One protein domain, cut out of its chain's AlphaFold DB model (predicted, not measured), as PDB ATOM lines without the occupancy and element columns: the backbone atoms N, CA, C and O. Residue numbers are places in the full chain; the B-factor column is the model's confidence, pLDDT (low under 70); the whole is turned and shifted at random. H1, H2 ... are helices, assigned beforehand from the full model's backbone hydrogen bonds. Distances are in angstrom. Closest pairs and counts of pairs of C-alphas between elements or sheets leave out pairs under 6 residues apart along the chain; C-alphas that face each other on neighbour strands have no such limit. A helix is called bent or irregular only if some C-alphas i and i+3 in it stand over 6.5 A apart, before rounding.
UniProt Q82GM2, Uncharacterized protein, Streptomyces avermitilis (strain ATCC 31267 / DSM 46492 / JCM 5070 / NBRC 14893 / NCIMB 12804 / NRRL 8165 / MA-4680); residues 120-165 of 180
ATOM      1  N   ARG A 120     216.171 184.059 240.631       92.38
ATOM      2  CA  ARG A 120     216.676 184.881 241.740       92.38
ATOM      3  C   ARG A 120     216.514 186.362 241.422       92.38
ATOM      4  O   ARG A 120     216.601 186.762 240.262       92.38
ATOM      5  N   ARG A 121     216.300 187.171 242.455       93.25
ATOM      6  CA  ARG A 121     216.259 188.636 242.378       93.25
ATOM      7  C   ARG A 121     217.133 189.235 243.468       93.25
ATOM      8  O   ARG A 121     217.170 188.721 244.583       93.25
ATOM      9  N   TRP A 122     217.765 190.354 243.149       95.38
ATOM     10  CA  TRP A 122     218.523 191.173 244.089       95.38
ATOM     11  C   TRP A 122     217.924 192.577 244.105       95.38
ATOM     12  O   TRP A 122     217.570 193.110 243.051       95.38
ATOM     13  N   SER A 123     217.777 193.165 245.291       95.81
ATOM     14  CA  SER A 123     217.415 194.576 245.425       95.81
ATOM     15  C   SER A 123     218.571 195.469 244.981       95.81
ATOM     16  O   SER A 123     219.733 195.058 244.979       95.81
ATOM     17  N   ALA A 124     218.262 196.723 244.648       95.44
ATOM     18  CA  ALA A 124     219.285 197.709 244.311       95.44
ATOM     19  C   ALA A 124     220.322 197.869 245.436       95.44
ATOM     20  O   ALA A 124     221.509 197.997 245.154       95.44
ATOM     21  N   ASP A 125     219.893 197.817 246.698       95.88
ATOM     22  CA  ASP A 125     220.799 197.951 247.839       95.88
ATOM     23  C   ASP A 125     221.706 196.728 247.999       95.88
ATOM     24  O   ASP A 125     222.908 196.899 248.170       95.88
ATOM     25  N   ALA A 126     221.181 195.508 247.821       93.94
ATOM     26  CA  ALA A 126     222.004 194.296 247.827       93.94
ATOM     27  C   ALA A 126     223.076 194.332 246.724       93.94
ATOM     28  O   ALA A 126     224.227 193.971 246.963       93.94
ATOM     29  N   VAL A 127     222.719 194.824 245.532       94.06
ATOM     30  CA  VAL A 127     223.672 195.000 244.425       94.06
ATOM     31  C   VAL A 127     224.715 196.073 244.748       94.06
ATOM     32  O   VAL A 127     225.898 195.851 244.512       94.06
ATOM     33  N   LYS A 128     224.321 197.220 245.318       94.25
ATOM     34  CA  LYS A 128     225.267 198.278 245.718       94.25
ATOM     35  C   LYS A 128     226.260 197.788 246.769       94.25
ATOM     36  O   LYS A 128     227.448 198.064 246.640       94.25
ATOM     37  N   THR A 129     225.787 197.057 247.779       94.06
ATOM     38  CA  THR A 129     226.651 196.455 248.800       94.06
ATOM     39  C   THR A 129     227.636 195.478 248.170       94.06
ATOM     40  O   THR A 129     228.821 195.551 248.468       94.06
ATOM     41  N   ALA A 130     227.174 194.624 247.253       93.19
ATOM     42  CA  ALA A 130     228.037 193.672 246.563       93.19
ATOM     43  C   ALA A 130     229.120 194.339 245.705       93.19
ATOM     44  O   ALA A 130     230.249 193.875 245.692       93.19
ATOM     45  N   ILE A 131     228.812 195.444 245.016       91.69
ATOM     46  CA  ILE A 131     229.808 196.180 244.214       91.69
ATOM     47  C   ILE A 131     230.953 196.719 245.087       91.69
ATOM     48  O   ILE A 131     232.081 196.838 244.614       91.69
ATOM     49  N   ALA A 132     230.674 197.054 246.348       92.25
ATOM     50  CA  ALA A 132     231.682 197.538 247.286       92.25
ATOM     51  C   ALA A 132     232.475 196.407 247.974       92.25
ATOM     52  O   ALA A 132     233.473 196.694 248.634       92.25
ATOM     53  N   ASP A 133     232.040 195.150 247.845       91.00
ATOM     54  CA  ASP A 133     232.668 193.991 248.478       91.00
ATOM     55  C   ASP A 133     233.767 193.402 247.569       91.00
ATOM     56  O   ASP A 133     233.457 192.833 246.520       91.00
ATOM     57  N   PRO A 134     235.058 193.478 247.952       89.19
ATOM     58  CA  PRO A 134     236.149 192.927 247.148       89.19
ATOM     59  C   PRO A 134     236.118 191.393 247.032       89.19
ATOM     60  O   PRO A 134     236.797 190.848 246.162       89.19
ATOM     61  N   GLY A 135     235.359 190.694 247.886       89.19
ATOM     62  CA  GLY A 135     235.142 189.249 247.810       89.19
ATOM     63  C   GLY A 135     234.002 188.836 246.872       89.19
ATOM     64  O   GLY A 135     233.881 187.655 246.540       89.19
ATOM     65  N   ALA A 136     233.170 189.779 246.419       88.88
ATOM     66  CA  ALA A 136     232.072 189.502 245.502       88.88
ATOM     67  C   ALA A 136     232.555 189.573 244.047       88.88
ATOM     68  O   ALA A 136     232.610 190.634 243.426       88.88
ATOM     69  N   HIS A 137     232.885 188.419 243.467       85.75
ATOM     70  CA  HIS A 137     233.369 188.347 242.084       85.75
ATOM     71  C   HIS A 137     232.241 188.195 241.058       85.75
ATOM     72  O   HIS A 137     232.392 188.590 239.899       85.75
ATOM     73  N   ARG A 138     231.101 187.615 241.450       85.06
ATOM     74  CA  ARG A 138     229.926 187.423 240.591       85.06
ATOM     75  C   ARG A 138     228.648 187.715 241.370       85.06
ATOM     76  O   ARG A 138     228.535 187.391 242.545       85.06
ATOM     77  N   LEU A 139     227.614 188.213 240.686       85.69
ATOM     78  CA  LEU A 139     226.312 188.469 241.323       85.69
ATOM     79  C   LEU A 139     225.698 187.200 241.948       85.69
ATOM     80  O   LEU A 139     224.991 187.277 242.945       85.69
ATOM     81  N   ARG A 140     226.004 186.018 241.395       84.56
ATOM     82  CA  ARG A 140     225.544 184.729 241.937       84.56
ATOM     83  C   ARG A 140     226.175 184.353 243.282       84.56
ATOM     84  O   ARG A 140     225.624 183.473 243.941       84.56
ATOM     85  N   ASP A 141     227.300 184.972 243.639       85.94
ATOM     86  CA  ASP A 141     228.003 184.756 244.908       85.94
ATOM     87  C   ASP A 141     227.330 185.560 246.037       85.94
ATOM     88  O   ASP A 141     227.485 185.255 247.215       85.94
ATOM     89  N   VAL A 142     226.527 186.563 245.669       90.75
ATOM     90  CA  VAL A 142     225.761 187.412 246.580       90.75
ATOM     91  C   VAL A 142     224.440 186.731 246.923       90.75
ATOM     92  O   VAL A 142     223.699 186.303 246.031       90.75
ATOM     93  N   THR A 143     224.083 186.702 248.208       92.81
ATOM     94  CA  THR A 143     222.771 186.219 248.662       92.81
ATOM     95  C   THR A 143     221.641 186.955 247.944       92.81
ATOM     96  O   THR A 143     221.562 188.185 247.969       92.81
ATOM     97  N   ALA A 144     220.755 186.200 247.294       94.25
ATOM     98  CA  ALA A 144     219.605 186.772 246.607       94.25
ATOM     99  C   ALA A 144     218.608 187.360 247.610       94.25
ATOM    100  O   ALA A 144     218.331 186.779 248.656       94.25
ATOM    101  N   THR A 145     218.019 188.501 247.258       96.31
ATOM    102  CA  THR A 145     216.945 189.126 248.040       96.31
ATOM    103  C   THR A 145     215.653 188.318 247.966       96.31
ATOM    104  O   THR A 145     214.883 188.296 248.921       96.31
ATOM    105  N   ALA A 146     215.399 187.659 246.836       94.50
ATOM    106  CA  ALA A 146     214.255 186.776 246.675       94.50
ATOM    107  C   ALA A 146     214.558 185.633 245.705       94.50
ATOM    108  O   ALA A 146     215.331 185.781 244.754       94.50
ATOM    109  N   HIS A 147     213.876 184.515 245.923       93.44
ATOM    110  CA  HIS A 147     213.839 183.365 245.029       93.44
ATOM    111  C   HIS A 147     212.418 183.189 244.492       93.44
ATOM    112  O   HIS A 147     211.459 183.485 245.200       93.44
ATOM    113  N   GLU A 148     212.273 182.699 243.262       93.00
ATOM    114  CA  GLU A 148     210.988 182.216 242.742       93.00
ATOM    115  C   GLU A 148     210.915 180.698 242.953       93.00
ATOM    116  O   GLU A 148     211.608 179.961 242.247       93.00
ATOM    117  N   PRO A 149     210.096 180.193 243.894       88.31
ATOM    118  CA  PRO A 149     210.058 178.762 244.195       88.31
ATOM    119  C   PRO A 149     209.678 177.913 242.977       88.31
ATOM    120  O   PRO A 149     210.301 176.885 242.721       88.31
ATOM    121  N   ARG A 150     208.729 178.392 242.161       92.75
ATOM    122  CA  ARG A 150     208.241 177.665 240.980       92.75
ATOM    123  C   ARG A 150     209.275 177.565 239.857       92.75
ATOM    124  O   ARG A 150     209.135 176.728 238.971       92.75
ATOM    125  N   ALA A 151     210.317 178.398 239.863       92.44
ATOM    126  CA  ALA A 151     211.353 178.372 238.832       92.44
ATOM    127  C   ALA A 151     212.161 177.064 238.853       92.44
ATOM    128  O   ALA A 151     212.577 176.577 237.800       92.44
ATOM    129  N   PHE A 152     212.353 176.473 240.037       90.50
ATOM    130  CA  PHE A 152     213.044 175.191 240.180       90.50
ATOM    131  C   PHE A 152     212.233 174.041 239.574       90.50
ATOM    132  O   PHE A 152     212.800 173.223 238.851       90.50
ATOM    133  N   ASP A 153     210.909 174.049 239.750       93.00
ATOM    134  CA  ASP A 153     210.016 173.051 239.149       93.00
ATOM    135  C   ASP A 153     210.065 173.087 237.618       93.00
ATOM    136  O   ASP A 153     210.073 172.038 236.962       93.00
ATOM    137  N   VAL A 154     210.138 174.292 237.036       95.19
ATOM    138  CA  VAL A 154     210.303 174.469 235.587       95.19
ATOM    139  C   VAL A 154     211.636 173.885 235.127       95.19
ATOM    140  O   VAL A 154     211.663 173.106 234.175       95.19
ATOM    141  N   ALA A 155     212.735 174.210 235.813       92.62
ATOM    142  CA  ALA A 155     214.056 173.685 235.477       92.62
ATOM    143  C   ALA A 155     214.102 172.148 235.549       92.62
ATOM    144  O   ALA A 155     214.608 171.500 234.630       92.62
ATOM    145  N   ASP A 156     213.530 171.550 236.594       92.81
ATOM    146  CA  ASP A 156     213.479 170.096 236.754       92.81
ATOM    147  C   ASP A 156     212.604 169.421 235.703       92.81
ATOM    148  O   ASP A 156     212.956 168.359 235.184       92.81
ATOM    149  N   ARG A 157     211.480 170.037 235.336       94.38
ATOM    150  CA  ARG A 157     210.634 169.528 234.256       94.38
ATOM    151  C   ARG A 157     211.355 169.567 232.918       94.38
ATOM    152  O   ARG A 157     211.354 168.561 232.215       94.38
ATOM    153  N   LEU A 158     212.019 170.676 232.598       95.38
ATOM    154  CA  LEU A 158     212.825 170.792 231.386       95.38
ATOM    155  C   LEU A 158     213.902 169.700 231.327       95.38
ATOM    156  O   LEU A 158     214.027 169.032 230.301       95.38
ATOM    157  N   ARG A 159     214.606 169.437 232.435       94.44
ATOM    158  CA  ARG A 159     215.580 168.332 232.523       94.44
ATOM    159  C   ARG A 159     214.938 166.968 232.269       94.44
ATOM    160  O   ARG A 159     215.475 166.192 231.486       94.44
ATOM    161  N   ARG A 160     213.777 166.680 232.873       95.00
ATOM    162  CA  ARG A 160     213.037 165.419 232.646       95.00
ATOM    163  C   ARG A 160     212.585 165.243 231.197       95.00
ATOM    164  O   ARG A 160     212.543 164.120 230.712       95.00
ATOM    165  N   MET A 161     212.291 166.340 230.503       94.94
ATOM    166  CA  MET A 161     211.969 166.348 229.072       94.94
ATOM    167  C   MET A 161     213.211 166.222 228.168       94.94
ATOM    168  O   MET A 161     213.084 166.221 226.947       94.94
ATOM    169  N   GLY A 162     214.415 166.134 228.743       95.31
ATOM    170  CA  GLY A 162     215.671 165.984 228.007       95.31
ATOM    171  C   GLY A 162     216.330 167.300 227.586       95.31
ATOM    172  O   GLY A 162     217.321 167.268 226.854       95.31
ATOM    173  N   TRP A 163     215.835 168.456 228.043       95.44
ATOM    174  CA  TRP A 163     216.520 169.728 227.815       95.44
ATOM    175  C   TRP A 163     217.805 169.801 228.630       95.44
ATOM    176  O   TRP A 163     217.842 169.478 229.817       95.44
ATOM    177  N   GLN A 164     218.857 170.290 227.984       92.56
ATOM    178  CA  GLN A 164     220.167 170.453 228.591       92.56
ATOM    179  C   GLN A 164     220.482 171.936 228.732       92.56
ATOM    180  O   GLN A 164     220.363 172.714 227.782       92.56
ATOM    181  N   GLN A 165     220.920 172.328 229.923       86.75
ATOM    182  CA  GLN A 165     221.510 173.639 230.128       86.75
ATOM    183  C   GLN A 165     222.923 173.599 229.540       86.75
ATOM    184  O   GLN A 165     223.762 172.838 230.001       86.75
TER     185      GLN A 165
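Overview. This is residues 120 to 165 of the 180 residues of an uncharacterized protein of Streptomyces avermitilis (strain ATCC 31267 / DSM 46492 / JCM 5070 / NBRC 14893 / NCIMB 12804 / NRRL 8165 / MA-4680) (UniProt Q82GM2). Helix H2 makes one end of a rod-shaped outline and the shorter H1 lies toward the other, with no contact between the two helices and a long winding link, residues 133 to 148, joining them. Residues 156 to 162, of which 156 to 160 belong to H2, stick out free, while between the helices the short stretches 120 to 121 and 146 to 147 pair antiparallel. The printed part has 46 residues, with two named helices, H1 then H2, and no named strand. The class is all helix, though under half of the residues, 21 of 46, are in named elements. The whole is only just extended, close to loose, with a radius of gyration of the C-alphas of 14.2 A and spans of 41 by 18 by 11 A.

Along the chain. H2, residues 149 to 160, measures 17.9 A from C-alpha 149 at (210.058, 178.762, 244.195) to C-alpha 160 at (213.037, 165.419, 232.646). H1, residues 124 to 132, measures 12.8 A and begins with C-alpha 124 at (219.285, 197.709, 244.311).

Arrangement. H2 is neither bent nor irregular, but only just: C-alphas 149 and 152 are 6.1 A apart. H1 and H2 are apart, with no C-alpha of the one within 8 A of the other. Every O i to N i+4 pair is within hydrogen-bond range in H1, and 7 of 8 are in H2.

Size, cuts and confidence. The two C-alphas farthest apart are those of Ala 132 and Met 161, at 41.1 A. The C-alphas of Arg 120 and Gln 165, first and last of the printed part, are 16.9 A apart. The link from H1 to H2, 16 residues, is long. The printed part has no cut. The mean pLDDT of the printed part is 92.3, and no printed residue is under 70.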